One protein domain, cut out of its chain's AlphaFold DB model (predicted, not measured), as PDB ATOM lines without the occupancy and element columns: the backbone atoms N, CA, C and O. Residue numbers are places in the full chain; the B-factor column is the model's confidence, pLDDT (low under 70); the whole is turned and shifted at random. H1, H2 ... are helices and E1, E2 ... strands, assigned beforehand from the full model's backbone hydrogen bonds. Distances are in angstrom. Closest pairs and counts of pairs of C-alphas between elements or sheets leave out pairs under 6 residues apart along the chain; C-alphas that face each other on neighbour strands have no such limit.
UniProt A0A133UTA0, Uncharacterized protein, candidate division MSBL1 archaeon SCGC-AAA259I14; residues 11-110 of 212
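This is residues 11 to 110 of the 212 residues of an uncharacterized protein of candidate division MSBL1 archaeon SCGC-AAA259I14 (UniProt A0A133UTA0). A long straight helix, H1, sticks out as an arm from a two-part body. Next to the arm is a small part in which two short side-by-side strands, E1 and E2, are joined through the short helix H2; beyond it, a long two-stranded hairpin, E3 and E4, has H3 over it. The printed part has 100 residues, with three named helices and four named strands in the order H1 E1 H2 E2 H3 E3 E4, and its class is mixed, helices and strands; the sheet E1 E2 is parallel and the sheet E3 E4 antiparallel. The whole is only just extended, close to loose, with a radius of gyration of the C-alphas of 19.2 A; its spans are 66 by 34 by 19 A, and the arm makes much of the length.

Find C-alpha 11 at (2.013, -4.080, -26.668); from there H1, residues 11 to 29, runs 26.3 A to C-alpha 29 at (21.543, 13.473, -27.313). Next come E1, residues 35 to 37, H2, residues 44 to 49, and E2, residues 56 to 58. H3, residues 65 to 74, is 14.3 A long. E3, residues 89 to 96, and E4, residues 103 to 110, each measure 22.2 A, and E4 ends at C-alpha 110 at (41.996, 29.094, -7.079).

Residues 11 to 31, of which 11 to 29 belong to H1, stand free, and H1 is apart from H2, E2, H3, E3 and E4. E1, H2 and E2 form a strand-helix-strand unit, two parallel neighbour strands with a helix between them along the chain, and its crossover is right-handed. Look at N 37 and O 57, 2.9 A apart and within hydrogen-bond range; the directions of E1 and E2 differ by 14 degrees. Both strands are apart from E3 and E4. E3 and E4 are a hairpin, antiparallel at 158 degrees between their directions, with N 92 and O 107 within hydrogen-bond range at 3.0 A. The closest C-alphas of H3 and E4 are those of Thr 71 and Val 107, 6.6 A apart. In H1, H2 and H3 every O i to N i+4 pair is within hydrogen-bond range.

The C-alphas farthest apart are those of Ser 11 and Arg 76, at 65.8 A. Without the free stretch, the body spans 37 by 29 by 18 A. The printed part has no cut. The link from H3 to E3, residues 75 to 88, is long; in it, residues 82 to 83 pair antiparallel with residues 90 to 91 of E3. The mean pLDDT of the printed part is 83.9, and it is 66 in H1; look for values under 70 at residues 24 to 33 and 51 to 52, among others.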
ATOM      1  N   SER A  11       1.101  -4.283 -25.542       55.94
ATOM      2  CA  SER A  11       2.013  -4.080 -26.668       55.94
ATOM      3  C   SER A  11       1.968  -2.675 -27.294       55.94
ATOM      4  O   SER A  11       2.995  -2.206 -27.783       55.94
ATOM      5  N   VAL A  12       0.821  -1.986 -27.263       66.81
ATOM      6  CA  VAL A  12       0.645  -0.633 -27.822       66.81
ATOM      7  C   VAL A  12       1.198   0.397 -26.846       66.81
ATOM      8  O   VAL A  12       2.038   1.202 -27.231       66.81
ATOM      9  N   ILE A  13       0.849   0.288 -25.561       66.38
ATOM     10  CA  ILE A  13       1.376   1.170 -24.507       66.38
ATOM     11  C   ILE A  13       2.898   1.019 -24.388       66.38
ATOM     12  O   ILE A  13       3.617   2.018 -24.290       66.38
ATOM     13  N   LEU A  14       3.424  -0.209 -24.459       60.97
ATOM     14  CA  LEU A  14       4.869  -0.452 -24.471       60.97
ATOM     15  C   LEU A  14       5.540   0.101 -25.736       60.97
ATOM     16  O   LEU A  14       6.632   0.664 -25.643       60.97
ATOM     17  N   ARG A  15       4.903  -0.016 -26.912       67.50
ATOM     18  CA  ARG A  15       5.416   0.551 -28.171       67.50
ATOM     19  C   ARG A  15       5.454   2.078 -28.129       67.50
ATOM     20  O   ARG A  15       6.459   2.660 -28.542       67.50
ATOM     21  N   ASP A  16       4.411   2.712 -27.613       71.69
ATOM     22  CA  ASP A  16       4.327   4.167 -27.502       71.69
ATOM     23  C   ASP A  16       5.339   4.680 -26.473       71.69
ATOM     24  O   ASP A  16       6.135   5.566 -26.779       71.69
ATOM     25  N   THR A  17       5.446   4.016 -25.317       63.72
ATOM     26  CA  THR A  17       6.468   4.318 -24.298       63.72
ATOM     27  C   THR A  17       7.891   4.164 -24.852       63.72
ATOM     28  O   THR A  17       8.747   5.019 -24.618       63.72
ATOM     29  N   ALA A  18       8.165   3.113 -25.633       61.56
ATOM     30  CA  ALA A  18       9.472   2.903 -26.260       61.56
ATOM     31  C   ALA A  18       9.783   3.950 -27.344       61.56
ATOM     32  O   ALA A  18      10.935   4.369 -27.499       61.56
ATOM     33  N   THR A  19       8.766   4.393 -28.086       71.50
ATOM     34  CA  THR A  19       8.896   5.431 -29.115       71.50
ATOM     35  C   THR A  19       9.180   6.790 -28.483       71.50
ATOM     36  O   THR A  19      10.111   7.480 -28.908       71.50
ATOM     37  N   GLU A  20       8.467   7.125 -27.410       71.44
ATOM     38  CA  GLU A  20       8.689   8.330 -26.611       71.44
ATOM     39  C   GLU A  20      10.059   8.338 -25.937       71.44
ATOM     40  O   GLU A  20      10.787   9.330 -26.012       71.44
ATOM     41  N   PHE A  21      10.483   7.204 -25.379       66.31
ATOM     42  CA  PHE A  21      11.826   7.050 -24.833       66.31
ATOM     43  C   PHE A  21      12.900   7.254 -25.908       66.31
ATOM     44  O   PHE A  21      13.849   8.013 -25.707       66.31
ATOM     45  N   ARG A  22      12.747   6.636 -27.088       67.31
ATOM     46  CA  ARG A  22      13.687   6.800 -28.208       67.31
ATOM     47  C   ARG A  22      13.731   8.244 -28.708       67.31
ATOM     48  O   ARG A  22      14.815   8.736 -29.028       67.31
ATOM     49  N   ARG A  23      12.581   8.920 -28.775       71.31
ATOM     50  CA  ARG A  23      12.482  10.344 -29.120       71.31
ATOM     51  C   ARG A  23      13.203  11.197 -28.083       71.31
ATOM     52  O   ARG A  23      14.093  11.953 -28.461       71.31
ATOM     53  N   GLY A  24      12.927  10.978 -26.799       67.00
ATOM     54  CA  GLY A  24      13.595  11.651 -25.688       67.00
ATOM     55  C   GLY A  24      15.109  11.447 -25.712       67.00
ATOM     56  O   GLY A  24      15.858  12.411 -25.604       67.00
ATOM     57  N   VAL A  25      15.594  10.225 -25.939       68.19
ATOM     58  CA  VAL A  25      17.033   9.946 -26.077       68.19
ATOM     59  C   VAL A  25      17.618  10.679 -27.287       68.19
ATOM     60  O   VAL A  25      18.652  11.327 -27.162       68.19
ATOM     61  N   LYS A  26      16.959  10.645 -28.449       62.69
ATOM     62  CA  LYS A  26      17.449  11.296 -29.675       62.69
ATOM     63  C   LYS A  26      17.464  12.823 -29.561       62.69
ATOM     64  O   LYS A  26      18.398  13.456 -30.043       62.69
ATOM     65  N   GLU A  27      16.458  13.421 -28.936       66.38
ATOM     66  CA  GLU A  27      16.371  14.869 -28.722       66.38
ATOM     67  C   GLU A  27      17.332  15.353 -27.639       66.38
ATOM     68  O   GLU A  27      17.966  16.394 -27.811       66.38
ATOM     69  N   ASN A  28      17.499  14.589 -26.558       62.44
ATOM     70  CA  ASN A  28      18.454  14.929 -25.507       62.44
ATOM     71  C   ASN A  28      19.900  14.729 -25.973       62.44
ATOM     72  O   ASN A  28      20.731  15.593 -25.718       62.44
ATOM     73  N   LEU A  29      20.207  13.673 -26.735       60.97
ATOM     74  CA  LEU A  29      21.543  13.473 -27.313       60.97
ATOM     75  C   LEU A  29      21.902  14.546 -28.346       60.97
ATOM     76  O   LEU A  29      23.055  14.952 -28.408       60.97
ATOM     77  N   LYS A  30      20.924  15.075 -29.094       61.50
ATOM     78  CA  LYS A  30      21.127  16.250 -29.962       61.50
ATOM     79  C   LYS A  30      21.470  17.532 -29.189       61.50
ATOM     80  O   LYS A  30      21.977  18.467 -29.796       61.50
ATOM     81  N   LYS A  31      21.176  17.599 -27.883       58.75
ATOM     82  CA  LYS A  31      21.466  18.751 -27.007       58.75
ATOM     83  C   LYS A  31      22.759  18.588 -26.199       58.75
ATOM     84  O   LYS A  31      23.245  19.573 -25.642       58.75
ATOM     85  N   VAL A  32      23.321  17.380 -26.101       62.16
ATOM     86  CA  VAL A  32      24.583  17.149 -25.382       62.16
ATOM     87  C   VAL A  32      25.741  17.584 -26.273       62.16
ATOM     88  O   VAL A  32      26.251  16.820 -27.082       62.16
ATOM     89  N   ASN A  33      26.165  18.833 -26.095       69.19
ATOM     90  CA  ASN A  33      27.288  19.390 -26.844       69.19
ATOM     91  C   ASN A  33      28.646  18.928 -26.304       69.19
ATOM     92  O   ASN A  33      29.607  18.953 -27.056       69.19
ATOM     93  N   TYR A  34      28.744  18.527 -25.030       79.06
ATOM     94  CA  TYR A  34      30.008  18.152 -24.391       79.06
ATOM     95  C   TYR A  34      29.827  16.996 -23.401       79.06
ATOM     96  O   TYR A  34      28.950  17.040 -22.538       79.06
ATOM     97  N   LEU A  35      30.709  15.998 -23.464       83.31
ATOM     98  CA  LEU A  35      30.846  14.959 -22.444       83.31
ATOM     99  C   LEU A  35      31.787  15.430 -21.327       83.31
ATOM    100  O   LEU A  35      32.972  15.645 -21.570       83.31
ATOM    101  N   VAL A  36      31.298  15.530 -20.091       87.94
ATOM    102  CA  VAL A  36      32.158  15.761 -18.919       87.94
ATOM    103  C   VAL A  36      32.533  14.419 -18.300       87.94
ATOM    104  O   VAL A  36      31.658  13.659 -17.890       87.94
ATOM    105  N   ALA A  37      33.828  14.124 -18.220       86.50
ATOM    106  CA  ALA A  37      34.329  12.848 -17.723       86.50
ATOM    107  C   ALA A  37      35.455  13.019 -16.693       86.50
ATOM    108  O   ALA A  37      36.145  14.040 -16.632       86.50
ATOM    109  N   ASP A  38      35.664  11.991 -15.869       90.56
ATOM    110  CA  ASP A  38      36.772  11.969 -14.916       90.56
ATOM    111  C   ASP A  38      38.136  11.844 -15.628       90.56
ATOM    112  O   ASP A  38      38.231  11.785 -16.853       90.56
ATOM    113  N   SER A  39      39.230  11.793 -14.865       89.38
ATOM    114  CA  SER A  39      40.573  11.689 -15.444       89.38
ATOM    115  C   SER A  39      40.889  10.324 -16.066       89.38
ATOM    116  O   SER A  39      41.852  10.223 -16.821       89.38
ATOM    117  N   LYS A  40      40.129   9.258 -15.770       87.56
ATOM    118  CA  LYS A  40      40.351   7.938 -16.391       87.56
ATOM    119  C   LYS A  40      39.964   7.949 -17.866       87.56
ATOM    120  O   LYS A  40      40.547   7.202 -18.649       87.56
ATOM    121  N   PHE A  41      39.042   8.829 -18.246       89.56
ATOM    122  CA  PHE A  41      38.727   9.099 -19.642       89.56
ATOM    123  C   PHE A  41      39.946   9.583 -20.440       89.56
ATOM    124  O   PHE A  41      40.076   9.250 -21.613       89.56
ATOM    125  N   TYR A  42      40.874  10.313 -19.813       91.19
ATOM    126  CA  TYR A  42      42.030  10.937 -20.465       91.19
ATOM    127  C   TYR A  42      43.162   9.929 -20.778       91.19
ATOM    128  O   TYR A  42      44.329  10.092 -20.412       91.19
ATOM    129  N   SER A  43      42.824   8.831 -21.451       91.06
ATOM    130  CA  SER A  43      43.782   7.866 -21.986       91.06
ATOM    131  C   SER A  43      44.010   8.128 -23.476       91.06
ATOM    132  O   SER A  43      43.098   8.559 -24.179       91.06
ATOM    133  N   LYS A  44      45.208   7.819 -23.997       91.12
ATOM    134  CA  LYS A  44      45.493   7.974 -25.438       91.12
ATOM    135  C   LYS A  44      44.494   7.197 -26.303       91.12
ATOM    136  O   LYS A  44      44.090   7.688 -27.348       91.12
ATOM    137  N   LYS A  45      44.098   5.994 -25.867       88.00
ATOM    138  CA  LYS A  45      43.148   5.138 -26.591       88.00
ATOM    139  C   LYS A  45      41.760   5.777 -26.648       88.00
ATOM    140  O   LYS A  45      41.176   5.843 -27.721       88.00
ATOM    141  N   THR A  46      41.265   6.274 -25.515       86.88
ATOM    142  CA  THR A  46      39.938   6.900 -25.416       86.88
ATOM    143  C   THR A  46      39.877   8.212 -26.188       86.88
ATOM    144  O   THR A  46      38.952   8.406 -26.962       86.88
ATOM    145  N   ILE A  47      40.886   9.078 -26.035       87.94
ATOM    146  CA  ILE A  47      40.955  10.370 -26.734       87.94
ATOM    147  C   ILE A  47      41.009  10.182 -28.252       87.94
ATOM    148  O   ILE A  47      40.398  10.947 -28.983       87.94
ATOM    149  N   ARG A  48      41.722   9.162 -28.745       86.94
ATOM    150  CA  ARG A  48      41.710   8.840 -30.177       86.94
ATOM    151  C   ARG A  48      40.342   8.353 -30.631       86.94
ATOM    152  O   ARG A  48      39.893   8.742 -31.691       86.94
ATOM    153  N   ALA A  49      39.680   7.519 -29.832       83.62
ATOM    154  CA  ALA A  49      38.400   6.929 -30.206       83.62
ATOM    155  C   ALA A  49      37.251   7.948 -30.321       83.62
ATOM    156  O   ALA A  49      36.257   7.638 -30.968       83.62
ATOM    157  N   THR A  50      37.359   9.140 -29.720       77.81
ATOM    158  CA  THR A  50      36.312  10.168 -29.834       77.81
ATOM    159  C   THR A  50      36.283  10.895 -31.177       77.81
ATOM    160  O   THR A  50      35.289  11.562 -31.442       77.81
ATOM    161  N   ASN A  51      37.324  10.761 -32.013       65.88
ATOM    162  CA  ASN A  51      37.330  11.118 -33.441       65.88
ATOM    163  C   ASN A  51      36.564  12.410 -33.816       65.88
ATOM    164  O   ASN A  51      35.694  12.344 -34.664       65.88
ATOM    165  N   ASN A  52      36.853  13.579 -33.225       68.75
ATOM    166  CA  ASN A  52      36.210  14.893 -33.502       68.75
ATOM    167  C   ASN A  52      34.659  14.975 -33.461       68.75
ATOM    168  O   ASN A  52      34.126  16.081 -33.446       68.75
ATOM    169  N   ASP A  53      33.947  13.854 -33.372       71.19
ATOM    170  CA  ASP A  53      32.489  13.727 -33.418       71.19
ATOM    171  C   ASP A  53      31.855  13.938 -32.036       71.19
ATOM    172  O   ASP A  53      30.639  14.057 -31.898       71.19
ATOM    173  N   LEU A  54      32.688  13.983 -30.992       75.81
ATOM    174  CA  LEU A  54      32.280  14.207 -29.615       75.81
ATOM    175  C   LEU A  54      33.193  15.240 -28.957       75.81
ATOM    176  O   LEU A  54      34.384  14.988 -28.752       75.81
ATOM    177  N   LEU A  55      32.630  16.381 -28.553       82.62
ATOM    178  CA  LEU A  55      33.346  17.327 -27.700       82.62
ATOM    179  C   LEU A  55      33.319  16.823 -26.254       82.62
ATOM    180  O   LEU A  55      32.342  16.228 -25.795       82.62
ATOM    181  N   TRP A  56      34.395  17.057 -25.511       88.00
ATOM    182  CA  TRP A  56      34.528  16.555 -24.148       88.00
ATOM    183  C   TRP A  56      35.354  17.487 -23.266       88.00
ATOM    184  O   TRP A  56      36.180  18.268 -23.736       88.00
ATOM    185  N   ILE A  57      35.130  17.376 -21.959       91.62
ATOM    186  CA  ILE A  57      35.883  18.043 -20.903       91.62
ATOM    187  C   ILE A  57      36.291  16.966 -19.903       91.62
ATOM    188  O   ILE A  57      35.456  16.255 -19.349       91.62
ATOM    189  N   SER A  58      37.589  16.834 -19.660       93.00
ATOM    190  CA  SER A  58      38.122  15.876 -18.697       93.00
ATOM    191  C   SER A  58      39.337  16.460 -17.993       93.00
ATOM    192  O   SER A  58      40.051  17.307 -18.533       93.00
ATOM    193  N   ARG A  59      39.578  16.007 -16.760       94.56
ATOM    194  CA  ARG A  59      40.795  16.365 -16.028       94.56
ATOM    195  C   ARG A  59      41.986  15.602 -16.590       94.56
ATOM    196  O   ARG A  59      41.970  14.374 -16.633       94.56
ATOM    197  N   VAL A  60      43.067  16.317 -16.883       95.25
ATOM    198  CA  VAL A  60      44.332  15.689 -17.266       95.25
ATOM    199  C   VAL A  60      44.950  14.979 -16.043       95.25
ATOM    200  O   VAL A  60      45.102  15.595 -14.983       95.25
ATOM    201  N   PRO A  61      45.304  13.682 -16.131       91.88
ATOM    202  CA  PRO A  61      45.905  12.941 -15.034       91.88
ATOM    203  C   PRO A  61      47.273  13.505 -14.653       91.88
ATOM    204  O   PRO A  61      48.097  13.803 -15.514       91.88
ATOM    205  N   ARG A  62      47.583  13.521 -13.350       86.06
ATOM    206  CA  ARG A  62      48.914  13.929 -12.849       86.06
ATOM    207  C   ARG A  62      50.057  13.019 -13.321       86.06
ATOM    208  O   ARG A  62      51.216  13.401 -13.201       86.06
ATOM    209  N   SER A  63      49.744  11.821 -13.818       89.25
ATOM    210  CA  SER A  63      50.717  10.899 -14.411       89.25
ATOM    211  C   SER A  63      51.201  11.343 -15.795       89.25
ATOM    212  O   SER A  63      52.238  10.864 -16.251       89.25
ATOM    213  N   VAL A  64      50.501  12.268 -16.464       94.12
ATOM    214  CA  VAL A  64      50.954  12.847 -17.733       94.12
ATOM    215  C   VAL A  64      52.111  13.807 -17.453       94.12
ATOM    216  O   VAL A  64      51.940  14.851 -16.823       94.12
ATOM    217  N   LYS A  65      53.312  13.446 -17.923       95.06
ATOM    218  CA  LYS A  65      54.558  14.188 -17.658       95.06
ATOM    219  C   LYS A  65      54.478  15.653 -18.096       95.06
ATOM    220  O   LYS A  65      54.867  16.534 -17.336       95.06
ATOM    221  N   GLU A  66      53.942  15.900 -19.285       95.69
ATOM    222  CA  GLU A  66      53.741  17.243 -19.837       95.69
ATOM    223  C   GLU A  66      52.815  18.089 -18.949       95.69
ATOM    224  O   GLU A  66      53.143  19.222 -18.615       95.69
ATOM    225  N   ALA A  67      51.710  17.512 -18.462       94.94
ATOM    226  CA  ALA A  67      50.771  18.205 -17.580       94.94
ATOM    227  C   ALA A  67      51.429  18.623 -16.264       94.94
ATOM    228  O   ALA A  67      51.202  19.729 -15.773       94.94
ATOM    229  N   LYS A  68      52.297  17.765 -15.714       93.81
ATOM    230  CA  LYS A  68      53.098  18.092 -14.532       93.81
ATOM    231  C   LYS A  68      54.043  19.267 -14.806       93.81
ATOM    232  O   LYS A  68      54.050  20.215 -14.029       93.81
ATOM    233  N   GLN A  69      54.780  19.231 -15.916       94.69
ATOM    234  CA  GLN A  69      55.709  20.302 -16.300       94.69
ATOM    235  C   GLN A  69      54.991  21.640 -16.516       94.69
ATOM    236  O   GLN A  69      55.435  22.667 -16.007       94.69
ATOM    237  N   ILE A  70      53.858  21.624 -17.222       95.19
ATOM    238  CA  ILE A  70      53.023  22.809 -17.451       95.19
ATOM    239  C   ILE A  70      52.490  23.363 -16.127       95.19
ATOM    240  O   ILE A  70      52.537  24.573 -15.910       95.19
ATOM    241  N   THR A  71      52.034  22.497 -15.219       93.19
ATOM    242  CA  THR A  71      51.554  22.918 -13.894       93.19
ATOM    243  C   THR A  71      52.672  23.577 -13.080       93.19
ATOM    244  O   THR A  71      52.476  24.666 -12.553       93.19
ATOM    245  N   GLU A  72      53.858  22.963 -13.019       92.25
ATOM    246  CA  GLU A  72      55.025  23.498 -12.297       92.25
ATOM    247  C   GLU A  72      55.523  24.819 -12.890       92.25
ATOM    248  O   GLU A  72      55.897  25.724 -12.148       92.25
ATOM    249  N   LYS A  73      55.507  24.947 -14.222       93.06
ATOM    250  CA  LYS A  73      55.817  26.202 -14.910       93.06
ATOM    251  C   LYS A  73      54.802  27.281 -14.542       93.06
ATOM    252  O   LYS A  73      55.201  28.366 -14.138       93.06
ATOM    253  N   THR A  74      53.510  26.963 -14.633       93.56
ATOM    254  CA  THR A  74      52.411  27.901 -14.352       93.56
ATOM    255  C   THR A  74      52.426  28.377 -12.900       93.56
ATOM    256  O   THR A  74      52.218  29.556 -12.642       93.56
ATOM    257  N   ALA A  75      52.751  27.493 -11.953       89.88
ATOM    258  CA  ALA A  75      52.859  27.833 -10.534       89.88
ATOM    259  C   ALA A  75      53.942  28.887 -10.227       89.88
ATOM    260  O   ALA A  75      53.891  29.523  -9.181       89.88
ATOM    261  N   ARG A  76      54.919  29.092 -11.124       91.44
ATOM    262  CA  ARG A  76      55.959  30.129 -10.987       91.44
ATOM    263  C   ARG A  76      55.565  31.479 -11.591       91.44
ATOM    264  O   ARG A  76      56.310  32.434 -11.431       91.44
ATOM    265  N   MET A  77      54.443  31.537 -12.306       91.19
ATOM    266  CA  MET A  77      53.965  32.703 -13.060       91.19
ATOM    267  C   MET A  77      52.490  32.978 -12.749       91.19
ATOM    268  O   MET A  77      51.689  33.253 -13.638       91.19
ATOM    269  N   THR A  78      52.112  32.861 -11.474       85.25
ATOM    270  CA  THR A  78      50.728  33.062 -11.018       85.25
ATOM    271  C   THR A  78      50.207  34.473 -11.284       85.25
ATOM    272  O   THR A  78      49.003  34.645 -11.461       85.25
ATOM    273  N   ASP A  79      51.103  35.456 -11.364       87.00
ATOM    274  CA  ASP A  79      50.770  36.854 -11.652       87.00
ATOM    275  C   ASP A  79      50.443  37.089 -13.138       87.00
ATOM    276  O   ASP A  79      49.828  38.091 -13.488       87.00
ATOM    277  N   GLU A  80      50.801  36.148 -14.019       91.44
ATOM    278  CA  GLU A  80      50.490  36.189 -15.456       91.44
ATOM    279  C   GLU A  80      49.206  35.417 -15.813       91.44
ATOM    280  O   GLU A  80      48.971  35.096 -16.982       91.44
ATOM    281  N   LEU A  81      48.416  35.009 -14.817       93.12
ATOM    282  CA  LEU A  81      47.180  34.269 -15.054       93.12
ATOM    283  C   LEU A  81      46.051  35.217 -15.447       93.12
ATOM    284  O   LEU A  81      45.846  36.258 -14.825       93.12
ATOM    285  N   GLU A  82      45.269  34.809 -16.441       93.94
ATOM    286  CA  GLU A  82      44.052  35.518 -16.815       93.94
ATOM    287  C   GLU A  82      43.011  35.336 -15.693       93.94
ATOM    288  O   GLU A  82      42.807  34.205 -15.232       93.94
ATOM    289  N   PRO A  83      42.354  36.405 -15.213       92.31
ATOM    290  CA  PRO A  83      41.298  36.271 -14.219       92.31
ATOM    291  C   PRO A  83      40.103  35.515 -14.810       92.31
ATOM    292  O   PRO A  83      39.797  35.628 -15.997       92.31
ATOM    293  N   LEU A  84      39.424  34.736 -13.972       89.81
ATOM    294  CA  LEU A  84      38.108  34.183 -14.278       89.81
ATOM    295  C   LEU A  84      37.055  35.040 -13.562       89.81
ATOM    296  O   LEU A  84      37.287  35.445 -12.425       89.81
ATOM    297  N   ASP A  85      35.881  35.237 -14.169       81.81
ATOM    298  CA  ASP A  85      34.775  36.005 -13.555       81.81
ATOM    299  C   ASP A  85      34.286  35.402 -12.222       81.81
ATOM    300  O   ASP A  85      33.587  36.043 -11.439       81.81
ATOM    301  N   SER A  86      34.658  34.151 -11.942       74.12
ATOM    302  CA  SER A  86      34.384  33.480 -10.678       74.12
ATOM    303  C   SER A  86      35.339  33.924  -9.568       74.12
ATOM    304  O   SER A  86      36.562  33.885  -9.742       74.12
ATOM    305  N   ASP A  87      34.775  34.210  -8.395       74.56
ATOM    306  CA  ASP A  87      35.464  34.690  -7.195       74.56
ATOM    307  C   ASP A  87      36.810  33.982  -6.911       74.56
ATOM    308  O   ASP A  87      36.885  32.820  -6.495       74.56
ATOM    309  N   GLY A  88      37.906  34.700  -7.175       85.75
ATOM    310  CA  GLY A  88      39.262  34.292  -6.817       85.75
ATOM    311  C   GLY A  88      39.865  33.149  -7.640       85.75
ATOM    312  O   GLY A  88      40.819  32.521  -7.159       85.75
ATOM    313  N   CYS A  89      39.347  32.869  -8.838       92.06
ATOM    314  CA  CYS A  89      39.985  31.944  -9.777       92.06
ATOM    315  C   CYS A  89      40.696  32.689 -10.908       92.06
ATOM    316  O   CYS A  89      40.271  33.748 -11.360       92.06
ATOM    317  N   SER A  90      41.785  32.103 -11.380       94.50
ATOM    318  CA  SER A  90      42.517  32.559 -12.555       94.50
ATOM    319  C   SER A  90      43.025  31.351 -13.328       94.50
ATOM    320  O   SER A  90      43.048  30.228 -12.812       94.50
ATOM    321  N   TYR A  91      43.377  31.536 -14.593       95.06
ATOM    322  CA  TYR A  91      43.734  30.423 -15.456       95.06
ATOM    323  C   TYR A  91      44.786  30.781 -16.497       95.06
ATOM    324  O   TYR A  91      45.066  31.945 -16.777       95.06
ATOM    325  N   ARG A  92      45.368  29.741 -17.095       95.62
ATOM    326  CA  ARG A  92      46.197  29.866 -18.290       95.62
ATOM    327  C   ARG A  92      45.919  28.739 -19.264       95.62
ATOM    328  O   ARG A  92      45.725  27.586 -18.866       95.62
ATOM    329  N   ARG A  93      45.907  29.098 -20.545       95.81
ATOM    330  CA  ARG A  93      45.679  28.185 -21.665       95.81
ATOM    331  C   ARG A  93      46.994  27.639 -22.200       95.81
ATOM    332  O   ARG A  93      47.971  28.372 -22.324       95.81
ATOM    333  N   TYR A  94      46.972  26.362 -22.554       96.50
ATOM    334  CA  TYR A  94      48.054  25.667 -23.238       96.50
ATOM    335  C   TYR A  94      47.482  24.808 -24.360       96.50
ATOM    336  O   TYR A  94      46.373  24.281 -24.243       96.50
ATOM    337  N   GLU A  95      48.246  24.648 -25.429       96.38
ATOM    338  CA  GLU A  95      47.972  23.652 -26.460       96.38
ATOM    339  C   GLU A  95      48.784  22.392 -26.158       96.38
ATOM    340  O   GLU A  95      49.932  22.480 -25.724       96.38
ATOM    341  N   SER A  96      48.176  21.227 -26.356       94.56
ATOM    342  CA  SER A  96      48.830  19.926 -26.210       94.56
ATOM    343  C   SER A  96      48.393  19.002 -27.340       94.56
ATOM    344  O   SER A  96      47.319  19.178 -27.915       94.56
ATOM    345  N   GLU A  97      49.220  18.009 -27.656       94.31
ATOM    346  CA  GLU A  97      48.915  16.980 -28.654       94.31
ATOM    347  C   GLU A  97      48.989  15.571 -28.046       94.31
ATOM    348  O   GLU A  97      49.536  14.610 -28.604       94.31
ATOM    349  N   TYR A  98      48.465  15.423 -26.830       92.12
ATOM    350  CA  TYR A  98      48.537  14.164 -26.110       92.12
ATOM    351  C   TYR A  98      47.750  13.069 -26.839       92.12
ATOM    352  O   TYR A  98      46.546  13.158 -27.058       92.12
ATOM    353  N   GLY A  99      48.435  11.986 -27.201       88.50
ATOM    354  CA  GLY A  99      47.807  10.915 -27.969       88.50
ATOM    355  C   GLY A  99      47.596  11.252 -29.448       88.50
ATOM    356  O   GLY A  99      46.913  10.479 -30.109       88.50
ATOM    357  N   GLY A 100      48.220  12.306 -29.988       90.38
ATOM    358  CA  GLY A 100      48.112  12.672 -31.410       90.38
ATOM    359  C   GLY A 100      46.803  13.379 -31.765       90.38
ATOM    360  O   GLY A 100      46.363  13.324 -32.905       90.38
ATOM    361  N   VAL A 101      46.141  13.976 -30.775       89.56
ATOM    362  CA  VAL A 101      44.931  14.782 -30.955       89.56
ATOM    363  C   VAL A 101      45.238  16.151 -30.373       89.56
ATOM    364  O   VAL A 101      45.777  16.219 -29.275       89.56
ATOM    365  N   LYS A 102      44.925  17.240 -31.077       92.62
ATOM    366  CA  LYS A 102      45.135  18.591 -30.540       92.62
ATOM    367  C   LYS A 102      44.113  18.879 -29.442       92.62
ATOM    368  O   LYS A 102      42.914  18.710 -29.649       92.62
ATOM    369  N   GLN A 103      44.578  19.316 -28.279       92.31
ATOM    370  CA  GLN A 103      43.747  19.675 -27.134       92.31
ATOM    371  C   GLN A 103      44.092  21.058 -26.603       92.31
ATOM    372  O   GLN A 103      45.235  21.508 -26.649       92.31
ATOM    373  N   ARG A 104      43.087  21.687 -25.993       95.38
ATOM    374  CA  ARG A 104      43.257  22.872 -25.158       95.38
ATOM    375  C   ARG A 104      43.300  22.451 -23.697       95.38
ATOM    376  O   ARG A 104      42.324  21.912 -23.179       95.38
ATOM    377  N   TRP A 105      44.409  22.719 -23.024       96.50
ATOM    378  CA  TRP A 105      44.548  22.531 -21.583       96.50
ATOM    379  C   TRP A 105      44.345  23.848 -20.852       96.50
ATOM    380  O   TRP A 105      44.824  24.897 -21.285       96.50
ATOM    381  N   LEU A 106      43.646  23.773 -19.722       95.38
ATOM    382  CA  LEU A 106      43.462  24.879 -18.791       95.38
ATOM    383  C   LEU A 106      44.147  24.515 -17.479       95.38
ATOM    384  O   LEU A 106      43.789  23.522 -16.844       95.38
ATOM    385  N   VAL A 107      45.118  25.325 -17.063       95.00
ATOM    386  CA  VAL A 107      45.617  25.293 -15.687       95.00
ATOM    387  C   VAL A 107      44.824  26.319 -14.906       95.00
ATOM    388  O   VAL A 107      44.860  27.494 -15.252       95.00
ATOM    389  N   ILE A 108      44.101  25.871 -13.882       92.88
ATOM    390  CA  ILE A 108      43.246  26.725 -13.057       92.88
ATOM    391  C   ILE A 108      43.899  26.887 -11.687       92.88
ATOM    392  O   ILE A 108      44.175  25.901 -10.999       92.88
ATOM    393  N   HIS A 109      44.111  28.135 -11.291       92.69
ATOM    394  CA  HIS A 109      44.484  28.531  -9.946       92.69
ATOM    395  C   HIS A 109      43.244  29.035  -9.202       92.69
ATOM    396  O   HIS A 109      42.420  29.758  -9.758       92.69
ATOM    397  N   SER A 110      43.096  28.650  -7.936       91.94
ATOM    398  CA  SER A 110      41.996  29.094  -7.079       91.94
ATOM    399  C   SER A 110      42.541  29.441  -5.706       91.94
ATOM    400  O   SER A 110      43.120  28.578  -5.039       91.94
TER     401      SER A 110